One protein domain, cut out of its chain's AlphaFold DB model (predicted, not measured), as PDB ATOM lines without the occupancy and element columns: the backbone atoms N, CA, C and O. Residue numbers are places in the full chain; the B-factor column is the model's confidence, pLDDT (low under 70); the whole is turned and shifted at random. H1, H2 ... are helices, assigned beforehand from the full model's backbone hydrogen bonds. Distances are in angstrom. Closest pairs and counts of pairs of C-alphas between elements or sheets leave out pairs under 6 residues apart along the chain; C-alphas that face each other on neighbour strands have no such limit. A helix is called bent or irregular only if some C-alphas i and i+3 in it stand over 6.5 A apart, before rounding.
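This is residues 15 to 107 of the 112 residues of the protein "GldB protein" of Nonlabens ulvanivorans (UniProt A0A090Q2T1). The longest helix by residues, H1, bends into two arms near the first end of H4, which runs along the longest axis to a second group where H6 packs on it and H5 lies near. The 93 printed residues include six named helices, H1 to H6 in order, and no named strand: all helix, compact, radius of gyration of the C-alphas 13.8 A, spans 39 by 28 by 22 A.

H1, residues 16 to 35, starts at C-alpha 16 (-0.684, 36.335, -15.720); assigned as one helix by its hydrogen bonds, it is bent, C-alphas 24 and 27 being 7.8 A apart. Its arms are H1a, residues 16 to 24, 12.5 A, and H1b, 27 to 35, 12.0 A. H2 is 44 to 50, H3 62 to 66, H4 71 to 86, 22.8 A, H5 91 to 95, H6 99 to 106, ending at C-alpha 106 (-5.701, 32.731, -42.210). H3 is irregular: C-alphas 62 and 65 are 7.2 A apart.

H1b and H4 are close but not clearly touching, closest C-alphas Trp 30 and Ile 75, 7.2 A, about perpendicular at 86 degrees. H1a and H3 are likewise close, Lys 18 and Asp 66, 6.3 A. H2 only just touches H4, with residues 71 to 73 of H4 alone and 3 pairs of C-alphas within 8 A, closest Phe 50 and Gly 72, 4.8 A. H4 touches H6 with its residues 79 to 86 alone, closest C-alphas Tyr 83 and Ser 106, 3.7 A, at a steep tilt of 54 degrees, the same way. H4 and H5 are near each other. Every O i to N i+4 pair is within hydrogen-bond range in H1a, H1b, H2, H4, H5 and H6; H3 has 0 of 1, and 1 of 2 O i to N i+3 pairs.

The C-alphas farthest apart, Glu 62 and Pro 90, are 40.4 A apart. The printed part has no cut, the link H2 to H3 is long, and no printed residue is under 70 in pLDDT.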
ATOM      1  N   ALA A  15       3.486  37.919 -17.531       84.44
ATOM      2  CA  ALA A  15       2.824  37.930 -16.234       84.44
ATOM      3  C   ALA A  15       1.331  37.584 -16.426       84.44
ATOM      4  O   ALA A  15       0.729  38.109 -17.367       84.44
ATOM      5  N   PRO A  16       0.706  36.771 -15.552       81.12
ATOM      6  CA  PRO A  16      -0.684  36.335 -15.720       81.12
ATOM      7  C   PRO A  16      -1.665  37.481 -16.014       81.12
ATOM      8  O   PRO A  16      -2.373  37.431 -17.012       81.12
ATOM      9  N   GLY A  17      -1.611  38.577 -15.247       84.25
ATOM     10  CA  GLY A  17      -2.495  39.730 -15.478       84.25
ATOM     11  C   GLY A  17      -2.239  40.481 -16.792       84.25
ATOM     12  O   GLY A  17      -3.162  41.044 -17.372       84.25
ATOM     13  N   LYS A  18      -1.002  40.463 -17.308       84.88
ATOM     14  CA  LYS A  18      -0.673  41.058 -18.615       84.88
ATOM     15  C   LYS A  18      -1.135  40.158 -19.761       84.88
ATOM     16  O   LYS A  18      -1.516  40.663 -20.810       84.88
ATOM     17  N   PHE A  19      -1.135  38.838 -19.568       87.06
ATOM     18  CA  PHE A  19      -1.711  37.907 -20.539       87.06
ATOM     19  C   PHE A  19      -3.219  38.127 -20.688       87.06
ATOM     20  O   PHE A  19      -3.691  38.280 -21.812       87.06
ATOM     21  N   ASP A  20      -3.952  38.239 -19.578       87.75
ATOM     22  CA  ASP A  20      -5.392  38.528 -19.616       87.75
ATOM     23  C   ASP A  20      -5.674  39.874 -20.295       87.75
ATOM     24  O   ASP A  20      -6.592  39.986 -21.106       87.75
ATOM     25  N   PHE A  21      -4.838  40.887 -20.037       87.88
ATOM     26  CA  PHE A  21      -4.926  42.171 -20.727       87.88
ATOM     27  C   PHE A  21      -4.774  42.028 -22.247       87.88
ATOM     28  O   PHE A  21      -5.586  42.581 -22.988       87.88
ATOM     29  N   VAL A  22      -3.777  41.272 -22.718       88.50
ATOM     30  CA  VAL A  22      -3.572  41.019 -24.155       88.50
ATOM     31  C   VAL A  22      -4.759  40.292 -24.764       88.50
ATOM     32  O   VAL A  22      -5.202  40.673 -25.838       88.50
ATOM     33  N   VAL A  23      -5.297  39.276 -24.085       88.00
ATOM     34  CA  VAL A  23      -6.465  38.527 -24.573       88.00
ATOM     35  C   VAL A  23      -7.689  39.440 -24.684       88.00
ATOM     36  O   VAL A  23      -8.367  39.430 -25.707       88.00
ATOM     37  N   ASN A  24      -7.944  40.271 -23.671       88.94
ATOM     38  CA  ASN A  24      -9.100  41.170 -23.637       88.94
ATOM     39  C   ASN A  24      -8.989  42.334 -24.635       88.94
ATOM     40  O   ASN A  24      -9.999  42.792 -25.161       88.94
ATOM     41  N   ASN A  25      -7.774  42.814 -24.905       87.31
ATOM     42  CA  ASN A  25      -7.518  43.956 -25.789       87.31
ATOM     43  C   ASN A  25      -6.961  43.535 -27.157       87.31
ATOM     44  O   ASN A  25      -6.541  44.382 -27.946       87.31
ATOM     45  N   GLU A  26      -6.992  42.239 -27.468       88.25
ATOM     46  CA  GLU A  26      -6.452  41.664 -28.700       88.25
ATOM     47  C   GLU A  26      -7.005  42.363 -29.945       88.25
ATOM     48  O   GLU A  26      -6.246  42.697 -30.852       88.25
ATOM     49  N   SER A  27      -8.316  42.628 -29.981       87.19
ATOM     50  CA  SER A  27      -8.960  43.292 -31.120       87.19
ATOM     51  C   SER A  27      -8.465  44.727 -31.320       87.19
ATOM     52  O   SER A  27      -8.291  45.168 -32.457       87.19
ATOM     53  N   GLN A  28      -8.215  45.463 -30.235       85.81
ATOM     54  CA  GLN A  28      -7.706  46.835 -30.307       85.81
ATOM     55  C   GLN A  28      -6.253  46.847 -30.786       85.81
ATOM     56  O   GLN A  28      -5.909  47.576 -31.714       85.81
ATOM     57  N   MET A  29      -5.421  45.978 -30.205       86.88
ATOM     58  CA  MET A  29      -4.026  45.806 -30.613       86.88
ATOM     59  C   MET A  29      -3.936  45.399 -32.083       86.88
ATOM     60  O   MET A  29      -3.161  45.977 -32.836       86.88
ATOM     61  N   TRP A  30      -4.758  44.438 -32.507       87.75
ATOM     62  CA  TRP A  30      -4.851  44.006 -33.897       87.75
ATOM     63  C   TRP A  30      -5.204  45.148 -34.843       87.75
ATOM     64  O   TRP A  30      -4.523  45.328 -35.850       87.75
ATOM     65  N   SER A  31      -6.238  45.920 -34.504       86.88
ATOM     66  CA  SER A  31      -6.668  47.059 -35.319       86.88
ATOM     67  C   SER A  31      -5.518  48.043 -35.503       86.88
ATOM     68  O   SER A  31      -5.209  48.397 -36.630       86.88
ATOM     69  N   PHE A  32      -4.766  48.338 -34.437       88.06
ATOM     70  CA  PHE A  32      -3.562  49.160 -34.530       88.06
ATOM     71  C   PHE A  32      -2.518  48.594 -35.508       88.06
ATOM     72  O   PHE A  32      -1.982  49.337 -36.324       88.06
ATOM     73  N   PHE A  33      -2.226  47.286 -35.473       87.19
ATOM     74  CA  PHE A  33      -1.272  46.679 -36.415       87.19
ATOM     75  C   PHE A  33      -1.722  46.795 -37.878       87.19
ATOM     76  O   PHE A  33      -0.872  46.941 -38.760       87.19
ATOM     77  N   VAL A  34      -3.029  46.714 -38.131       86.50
ATOM     78  CA  VAL A  34      -3.615  46.851 -39.471       86.50
ATOM     79  C   VAL A  34      -3.622  48.315 -39.915       86.50
ATOM     80  O   VAL A  34      -3.123  48.609 -40.999       86.50
ATOM     81  N   ASP A  35      -4.116  49.221 -39.074       86.81
ATOM     82  CA  ASP A  35      -4.256  50.653 -39.365       86.81
ATOM     83  C   ASP A  35      -2.892  51.303 -39.636       86.81
ATOM     84  O   ASP A  35      -2.702  52.008 -40.630       86.81
ATOM     85  N   GLU A  36      -1.894  50.975 -38.817       85.94
ATOM     86  CA  GLU A  36      -0.515  51.445 -38.974       85.94
ATOM     87  C   GLU A  36       0.270  50.648 -40.040       85.94
ATOM     88  O   GLU A  36       1.471  50.863 -40.226       85.94
ATOM     89  N   ASN A  37      -0.380  49.714 -40.751       85.69
ATOM     90  CA  ASN A  37       0.213  48.858 -41.786       85.69
ATOM     91  C   ASN A  37       1.500  48.141 -41.323       85.69
ATOM     92  O   ASN A  37       2.441  47.921 -42.093       85.69
ATOM     93  N   LEU A  38       1.558  47.768 -40.043       86.56
ATOM     94  CA  LEU A  38       2.755  47.205 -39.412       86.56
ATOM     95  C   LEU A  38       3.003  45.751 -39.811       86.56
ATOM     96  O   LEU A  38       4.144  45.303 -39.753       86.56
ATOM     97  N   LEU A  39       1.963  45.030 -40.236       83.12
ATOM     98  CA  LEU A  39       2.050  43.616 -40.629       83.12
ATOM     99  C   LEU A  39       2.986  43.384 -41.821       83.12
ATOM    100  O   LEU A  39       3.660  42.360 -41.883       83.12
ATOM    101  N   TYR A  40       3.056  44.353 -42.733       80.88
ATOM    102  CA  TYR A  40       3.898  44.300 -43.931       80.88
ATOM    103  C   TYR A  40       5.214  45.072 -43.760       80.88
ATOM    104  O   TYR A  40       6.026  45.156 -44.683       80.88
ATOM    105  N   ASN A  41       5.433  45.675 -42.590       82.62
ATOM    106  CA  ASN A  41       6.548  46.578 -42.364       82.62
ATOM    107  C   ASN A  41       7.781  45.817 -41.859       82.62
ATOM    108  O   ASN A  41       7.783  45.217 -40.787       82.62
ATOM    109  N   THR A  42       8.872  45.895 -42.618       78.12
ATOM    110  CA  THR A  42      10.138  45.209 -42.320       78.12
ATOM    111  C   THR A  42      11.098  46.038 -41.460       78.12
ATOM    112  O   THR A  42      12.252  45.651 -41.272       78.12
ATOM    113  N   ASN A  43      10.654  47.176 -40.913       85.12
ATOM    114  CA  ASN A  43      11.496  48.058 -40.111       85.12
ATOM    115  C   ASN A  43      12.034  47.334 -38.854       85.12
ATOM    116  O   ASN A  43      11.249  46.948 -37.981       85.12
ATOM    117  N   PRO A  44      13.366  47.230 -38.679       82.38
ATOM    118  CA  PRO A  44      13.979  46.554 -37.532       82.38
ATOM    119  C   PRO A  44      13.540  47.123 -36.177       82.38
ATOM    120  O   PRO A  44      13.463  46.396 -35.189       82.38
ATOM    121  N   LYS A  45      13.195  48.418 -36.122       84.50
ATOM    122  CA  LYS A  45      12.714  49.067 -34.893       84.50
ATOM    123  C   LYS A  45      11.395  48.471 -34.398       84.50
ATOM    124  O   LYS A  45      11.155  48.472 -33.193       84.50
ATOM    125  N   LEU A  46      10.555  47.953 -35.298       83.94
ATOM    126  CA  LEU A  46       9.300  47.291 -34.935       83.94
ATOM    127  C   LEU A  46       9.554  45.951 -34.248       83.94
ATOM    128  O   LEU A  46       8.848  45.614 -33.300       83.94
ATOM    129  N   GLN A  47      10.610  45.237 -34.647       80.75
ATOM    130  CA  GLN A  47      10.993  43.986 -33.993       80.75
ATOM    131  C   GLN A  47      11.356  44.234 -32.529       80.75
ATOM    132  O   GLN A  47      10.822  43.571 -31.645       80.75
ATOM    133  N   SER A  48      12.172  45.248 -32.238       81.56
ATOM    134  CA  SER A  48      12.499  45.614 -30.850       81.56
ATOM    135  C   SER A  48      11.300  46.107 -30.039       81.56
ATOM    136  O   SER A  48      11.328  46.054 -28.815       81.56
ATOM    137  N   ARG A  49      10.261  46.609 -30.710       84.00
ATOM    138  CA  ARG A  49       9.078  47.209 -30.085       84.00
ATOM    139  C   ARG A  49       7.991  46.181 -29.759       84.00
ATOM    140  O   ARG A  49       7.335  46.293 -28.722       84.00
ATOM    141  N   PHE A  50       7.806  45.196 -30.637       86.94
ATOM    142  CA  PHE A  50       6.681  44.261 -30.582       86.94
ATOM    143  C   PHE A  50       7.083  42.788 -30.540       86.94
ATOM    144  O   PHE A  50       6.245  41.973 -30.178       86.94
ATOM    145  N   ILE A  51       8.316  42.419 -30.891       84.19
ATOM    146  CA  ILE A  51       8.740  41.010 -30.981       84.19
ATOM    147  C   ILE A  51       9.774  40.659 -29.914       84.19
ATOM    148  O   ILE A  51       9.674  39.594 -29.312       84.19
ATOM    149  N   LEU A  52      10.769  41.513 -29.679       83.62
ATOM    150  CA  LEU A  52      11.810  41.235 -28.692       83.62
ATOM    151  C   LEU A  52      11.270  41.344 -27.255       83.62
ATOM    152  O   LEU A  52      10.344  42.121 -27.005       83.62
ATOM    153  N   PRO A  53      11.870  40.608 -26.299       79.19
ATOM    154  CA  PRO A  53      11.520  40.726 -24.892       79.19
ATOM    155  C   PRO A  53      11.723  42.162 -24.404       79.19
ATOM    156  O   PRO A  53      12.808  42.731 -24.523       79.19
ATOM    157  N   ALA A  54      10.672  42.733 -23.831       82.00
ATOM    158  CA  ALA A  54      10.669  44.063 -23.245       82.00
ATOM    159  C   ALA A  54       9.721  44.070 -22.035       82.00
ATOM    160  O   ALA A  54       8.815  43.237 -21.968       82.00
ATOM    161  N   PRO A  55       9.886  44.995 -21.076       76.56
ATOM    162  CA  PRO A  55       8.938  45.124 -19.970       76.56
ATOM    163  C   PRO A  55       7.533  45.504 -20.461       76.56
ATOM    164  O   PRO A  55       6.548  45.115 -19.841       76.56
ATOM    165  N   PHE A  56       7.445  46.222 -21.584       82.12
ATOM    166  CA  PHE A  56       6.193  46.573 -22.239       82.12
ATOM    167  C   PHE A  56       6.379  46.804 -23.742       82.12
ATOM    168  O   PHE A  56       7.469  47.182 -24.189       82.12
ATOM    169  N   SER A  57       5.312  46.608 -24.517       82.12
ATOM    170  CA  SER A  57       5.271  47.019 -25.922       82.12
ATOM    171  C   SER A  57       4.762  48.448 -26.034       82.12
ATOM    172  O   SER A  57       3.757  48.822 -25.440       82.12
ATOM    173  N   LYS A  58       5.477  49.265 -26.806       81.50
ATOM    174  CA  LYS A  58       5.095  50.662 -27.014       81.50
ATOM    175  C   LYS A  58       4.045  50.703 -28.110       81.50
ATOM    176  O   LYS A  58       4.366  50.314 -29.222       81.50
ATOM    177  N   PHE A  59       2.857  51.222 -27.884       79.12
ATOM    178  CA  PHE A  59       1.875  51.589 -28.909       79.12
ATOM    179  C   PHE A  59       1.787  53.113 -29.060       79.12
ATOM    180  O   PHE A  59       1.280  53.579 -30.072       79.12
ATOM    181  N   TYR A  60       2.423  53.870 -28.151       77.94
ATOM    182  CA  TYR A  60       2.204  55.307 -27.953       77.94
ATOM    183  C   TYR A  60       0.773  55.608 -27.492       77.94
ATOM    184  O   TYR A  60       0.232  56.672 -27.780       77.94
ATOM    185  N   LEU A  61       0.177  54.662 -26.765       77.62
ATOM    186  CA  LEU A  61      -1.142  54.769 -26.159       77.62
ATOM    187  C   LEU A  61      -1.009  54.673 -24.632       77.62
ATOM    188  O   LEU A  61       0.012  54.233 -24.101       77.62
ATOM    189  N   GLU A  62      -2.054  55.053 -23.901       74.19
ATOM    190  CA  GLU A  62      -2.064  54.953 -22.431       74.19
ATOM    191  C   GLU A  62      -1.922  53.499 -21.944       74.19
ATOM    192  O   GLU A  62      -1.372  53.243 -20.875       74.19
ATOM    193  N   VAL A  63      -2.329  52.538 -22.780       76.31
ATOM    194  CA  VAL A  63      -2.259  51.093 -22.521       76.31
ATOM    195  C   VAL A  63      -0.859  50.488 -22.664       76.31
ATOM    196  O   VAL A  63      -0.682  49.290 -22.428       76.31
ATOM    197  N   ASP A  64       0.152  51.279 -23.040       80.44
ATOM    198  CA  ASP A  64       1.526  50.802 -23.229       80.44
ATOM    199  C   ASP A  64       2.036  50.085 -21.976       80.44
ATOM    200  O   ASP A  64       2.564  48.983 -22.071       80.44
ATOM    201  N   GLN A  65       1.820  50.661 -20.790       79.75
ATOM    202  CA  GLN A  65       2.285  50.069 -19.532       79.75
ATOM    203  C   GLN A  65       1.584  48.747 -19.201       79.75
ATOM    204  O   GLN A  65       2.143  47.920 -18.475       79.75
ATOM    205  N   ASP A  66       0.385  48.529 -19.743       81.31
ATOM    206  CA  ASP A  66      -0.410  47.316 -19.565       81.31
ATOM    207  C   ASP A  66      -0.180  46.242 -20.609       81.31
ATOM    208  O   ASP A  66      -0.509  45.075 -20.383       81.31
ATOM    209  N   THR A  67       0.522  46.586 -21.682       83.19
ATOM    210  CA  THR A  67       0.839  45.632 -22.730       83.19
ATOM    211  C   THR A  67       2.189  44.969 -22.456       83.19
ATOM    212  O   THR A  67       3.206  45.661 -22.419       83.19
ATOM    213  N   PRO A  68       2.257  43.634 -22.287       83.88
ATOM    214  CA  PRO A  68       3.527  42.940 -22.125       83.88
ATOM    215  C   PRO A  68       4.387  43.105 -23.382       83.88
ATOM    216  O   PRO A  68       3.880  43.207 -24.502       83.88
ATOM    217  N   GLY A  69       5.709  43.130 -23.204       85.00
ATOM    218  CA  GLY A  69       6.617  43.127 -24.345       85.00
ATOM    219  C   GLY A  69       6.506  41.830 -25.141       85.00
ATOM    220  O   GLY A  69       6.289  40.757 -24.580       85.00
ATOM    221  N   GLY A  70       6.670  41.925 -26.459       84.06
ATOM    222  CA  GLY A  70       6.588  40.762 -27.343       84.06
ATOM    223  C   GLY A  70       5.172  40.445 -27.836       84.06
ATOM    224  O   GLY A  70       4.944  39.347 -28.335       84.06
ATOM    225  N   VAL A  71       4.211  41.366 -27.712       88.19
ATOM    226  CA  VAL A  71       2.808  41.169 -28.145       88.19
ATOM    227  C   VAL A  71       2.650  40.824 -29.634       88.19
ATOM    228  O   VAL A  71       1.714  40.131 -30.023       88.19
ATOM    229  N   GLY A  72       3.601  41.222 -30.479       87.81
ATOM    230  CA  GLY A  72       3.651  40.817 -31.882       87.81
ATOM    231  C   GLY A  72       3.821  39.305 -32.056       87.81
ATOM    232  O   GLY A  72       3.281  38.745 -33.006       87.81
ATOM    233  N   GLN A  73       4.488  38.620 -31.119       87.62
ATOM    234  CA  GLN A  73       4.570  37.154 -31.122       87.62
ATOM    235  C   GLN A  73       3.208  36.518 -30.836       87.62
ATOM    236  O   GLN A  73       2.839  35.543 -31.486       87.62
ATOM    237  N   TYR A  74       2.448  37.090 -29.898       89.56
ATOM    238  CA  TYR A  74       1.096  36.639 -29.583       89.56
ATOM    239  C   TYR A  74       0.163  36.789 -30.790       89.56
ATOM    240  O   TYR A  74      -0.483  35.823 -31.196       89.56
ATOM    241  N   ILE A  75       0.150  37.968 -31.417       88.88
ATOM    242  CA  ILE A  75      -0.665  38.229 -32.610       88.88
ATOM    243  C   ILE A  75      -0.239  37.324 -33.776       88.88
ATOM    244  O   ILE A  75      -1.087  36.691 -34.402       88.88
ATOM    245  N   GLY A  76       1.066  37.188 -34.030       88.69
ATOM    246  CA  GLY A  76       1.591  36.290 -35.062       88.69
ATOM    247  C   GLY A  76       1.181  34.833 -34.837       88.69
ATOM    248  O   GLY A  76       0.720  34.164 -35.762       88.69
ATOM    249  N   TYR A  77       1.256  34.355 -33.591       89.12
ATOM    250  CA  TYR A  77       0.767  33.030 -33.215       89.12
ATOM    251  C   TYR A  77      -0.729  32.866 -33.505       89.12
ATOM    252  O   TYR A  77      -1.138  31.829 -34.022       89.12
ATOM    253  N   ARG A  78      -1.552  33.877 -33.213       89.31
ATOM    254  CA  ARG A  78      -3.002  33.830 -33.452       89.31
ATOM    255  C   ARG A  78      -3.350  33.778 -34.941       89.31
ATOM    256  O   ARG A  78      -4.245  33.018 -35.303       89.31
ATOM    257  N   ILE A  79      -2.601  34.481 -35.793       88.88
ATOM    258  CA  ILE A  79      -2.726  34.388 -37.260       88.88
ATOM    259  C   ILE A  79      -2.377  32.976 -37.739       88.88
ATOM    260  O   ILE A  79      -3.149  32.364 -38.473       88.88
ATOM    261  N   VAL A  80      -1.227  32.445 -37.309       89.12
ATOM    262  CA  VAL A  80      -0.769  31.098 -37.686       89.12
ATOM    263  C   VAL A  80      -1.756  30.034 -37.213       89.12
ATOM    264  O   VAL A  80      -2.104  29.133 -37.970       89.12
ATOM    265  N   LYS A  81      -2.261  30.159 -35.984       88.69
ATOM    266  CA  LYS A  81      -3.275  29.258 -35.440       88.69
ATOM    267  C   LYS A  81      -4.550  29.283 -36.284       88.69
ATOM    268  O   LYS A  81      -5.017  28.222 -36.678       88.69
ATOM    269  N   ALA A  82      -5.061  30.467 -36.621       89.75
ATOM    270  CA  ALA A  82      -6.233  30.597 -37.486       89.75
ATOM    271  C   ALA A  82      -5.983  30.033 -38.894       89.75
ATOM    272  O   ALA A  82      -6.862  29.395 -39.466       89.75
ATOM    273  N   TYR A  83      -4.775  30.201 -39.444       90.88
ATOM    274  CA  TYR A  83      -4.387  29.566 -40.705       90.88
ATOM    275  C   TYR A  83      -4.450  28.041 -40.623       90.88
ATOM    276  O   TYR A  83      -5.070  27.429 -41.488       90.88
ATOM    277  N   MET A  84      -3.858  27.444 -39.589       89.50
ATOM    278  CA  MET A  84      -3.848  25.990 -39.397       89.50
ATOM    279  C   MET A  84      -5.244  25.419 -39.112       89.50
ATOM    280  O   MET A  84      -5.526  24.291 -39.489       89.50
ATOM    281  N   GLU A  85      -6.130  26.183 -38.467       88.94
ATOM    282  CA  GLU A  85      -7.525  25.778 -38.242       88.94
ATOM    283  C   GLU A  85      -8.371  25.859 -39.526       88.94
ATOM    284  O   GLU A  85      -9.275  25.049 -39.718       88.94
ATOM    285  N   ASN A  86      -8.070  26.810 -40.416       87.75
ATOM    286  CA  ASN A  86      -8.813  27.025 -41.663       87.75
ATOM    287  C   ASN A  86      -8.246  26.266 -42.874       87.75
ATOM    288  O   ASN A  86      -8.911  26.186 -43.907       87.75
ATOM    289  N   ASN A  87      -7.024  25.736 -42.787       87.25
ATOM    290  CA  ASN A  87      -6.343  25.072 -43.895       87.25
ATOM    291  C   ASN A  87      -5.753  23.742 -43.427       87.25
ATOM    292  O   ASN A  87      -4.970  23.703 -42.484       87.25
ATOM    293  N   ASP A  88      -6.020  22.668 -44.170       85.38
ATOM    294  CA  ASP A  88      -5.414  21.352 -43.940       85.38
ATOM    295  C   ASP A  88      -4.009  21.288 -44.570       85.38
ATOM    296  O   ASP A  88      -3.742  20.572 -45.536       85.38
ATOM    297  N   THR A  89      -3.120  22.176 -44.116       86.38
ATOM    298  CA  THR A  89      -1.723  22.242 -44.563       86.38
ATOM    299  C   THR A  89      -0.827  21.648 -43.477       86.38
ATOM    300  O   THR A  89      -0.890  22.107 -42.336       86.38
ATOM    301  N   PRO A  90       0.049  20.679 -43.793       89.31
ATOM    302  CA  PRO A  90       1.016  20.186 -42.821       89.31
ATOM    303  C   PRO A  90       1.961  21.310 -42.377       89.31
ATOM    304  O   PRO A  90       2.325  22.181 -43.170       89.31
ATOM    305  N   LEU A  91       2.382  21.273 -41.109       85.62
ATOM    306  CA  LEU A  91       3.185  22.335 -40.495       85.62
ATOM    307  C   LEU A  91       4.456  22.647 -41.300       85.62
ATOM    308  O   LEU A  91       4.748  23.814 -41.551       85.62
ATOM    309  N   ASP A  92       5.167  21.616 -41.761       88.81
ATOM    310  CA  ASP A  92       6.387  21.776 -42.560       88.81
ATOM    311  C   ASP A  92       6.130  22.537 -43.864       88.81
ATOM    312  O   ASP A  92       6.920  23.393 -44.256       88.81
ATOM    313  N   ALA A  93       4.991  22.282 -44.514       88.06
ATOM    314  CA  ALA A  93       4.607  23.010 -45.715       88.06
ATOM    315  C   ALA A  93       4.249  24.464 -45.387       88.06
ATOM    316  O   ALA A  93       4.676  25.365 -46.104       88.06
ATOM    317  N   MET A  94       3.538  24.719 -44.284       88.69
ATOM    318  CA  MET A  94       3.204  26.082 -43.863       88.69
ATOM    319  C   MET A  94       4.459  26.923 -43.591       88.69
ATOM    320  O   MET A  94       4.507  28.077 -44.001       88.69
ATOM    321  N   LEU A  95       5.489  26.354 -42.957       87.12
ATOM    322  CA  LEU A  95       6.744  27.061 -42.663       87.12
ATOM    323  C   LEU A  95       7.490  27.532 -43.921       87.12
ATOM    324  O   LEU A  95       8.299  28.454 -43.843       87.12
ATOM    325  N   THR A  96       7.215  26.919 -45.076       89.94
ATOM    326  CA  THR A  96       7.793  27.319 -46.371       89.94
ATOM    327  C   THR A  96       6.981  28.405 -47.083       89.94
ATOM    328  O   THR A  96       7.449  28.968 -48.074       89.94
ATOM    329  N   LEU A  97       5.770  28.715 -46.604       88.50
ATOM    330  CA  LEU A  97       4.906  29.717 -47.218       88.50
ATOM    331  C   LEU A  97       5.339  31.136 -46.829       88.50
ATOM    332  O   LEU A  97       5.720  31.384 -45.683       88.50
ATOM    333  N   PRO A  98       5.226  32.106 -47.752       88.12
ATOM    334  CA  PRO A  98       5.456  33.503 -47.421       88.12
ATOM    335  C   PRO A  98       4.387  34.019 -46.448       88.12
ATOM    336  O   PRO A  98       3.219  33.619 -46.508       88.12
ATOM    337  N   ALA A  99       4.787  34.949 -45.577       84.44
ATOM    338  CA  ALA A  99       3.935  35.506 -44.526       84.44
ATOM    339  C   ALA A  99       2.623  36.097 -45.071       84.44
ATOM    340  O   ALA A  99       1.566  35.895 -44.474       84.44
ATOM    341  N   ASP A 100       2.664  36.739 -46.243       85.00
ATOM    342  CA  ASP A 100       1.478  37.293 -46.901       85.00
ATOM    343  C   ASP A 100       0.448  36.215 -47.247       85.00
ATOM    344  O   ASP A 100      -0.754  36.424 -47.102       85.00
ATOM    345  N   VAL A 101       0.899  35.040 -47.694       86.88
ATOM    346  CA  VAL A 101       0.003  33.928 -48.044       86.88
ATOM    347  C   VAL A 101      -0.631  33.351 -46.786       86.88
ATOM    348  O   VAL A 101      -1.839  33.125 -46.781       86.88
ATOM    349  N   ILE A 102       0.159  33.162 -45.724       87.12
ATOM    350  CA  ILE A 102      -0.343  32.693 -44.426       87.12
ATOM    351  C   ILE A 102      -1.392  33.674 -43.900       87.12
ATOM    352  O   ILE A 102      -2.493  33.264 -43.549       87.12
ATOM    353  N   PHE A 103      -1.093  34.974 -43.908       85.75
ATOM    354  CA  PHE A 103      -2.017  35.991 -43.425       85.75
ATOM    355  C   PHE A 103      -3.312  36.037 -44.250       85.75
ATOM    356  O   PHE A 103      -4.397  35.923 -43.679       85.75
ATOM    357  N   ASN A 104      -3.228  36.102 -45.580       85.94
ATOM    358  CA  ASN A 104      -4.415  36.163 -46.442       85.94
ATOM    359  C   ASN A 104      -5.313  34.923 -46.307       85.94
ATOM    360  O   ASN A 104      -6.537  35.038 -46.278       85.94
ATOM    361  N   LYS A 105      -4.716  33.733 -46.195       85.81
ATOM    362  CA  LYS A 105      -5.449  32.470 -46.030       85.81
ATOM    363  C   LYS A 105      -5.856  32.173 -44.589       85.81
ATOM    364  O   LYS A 105      -6.625  31.243 -44.364       85.81
ATOM    365  N   SER A 106      -5.350  32.931 -43.616       84.19
ATOM    366  CA  SER A 106      -5.701  32.731 -42.210       84.19
ATOM    367  C   SER A 106      -7.155  33.072 -41.913       84.19
ATOM    368  O   SER A 106      -7.708  32.548 -40.952       84.19
ATOM    369  N   GLY A 107      -7.769  33.970 -42.697       80.44
ATOM    370  CA  GLY A 107      -9.089  34.521 -42.384       80.44
ATOM    371  C   GLY A 107      -9.132  35.234 -41.026       80.44
ATOM    372  O   GLY A 107     -10.217  35.427 -40.476       80.44
TER     373      GLY A 107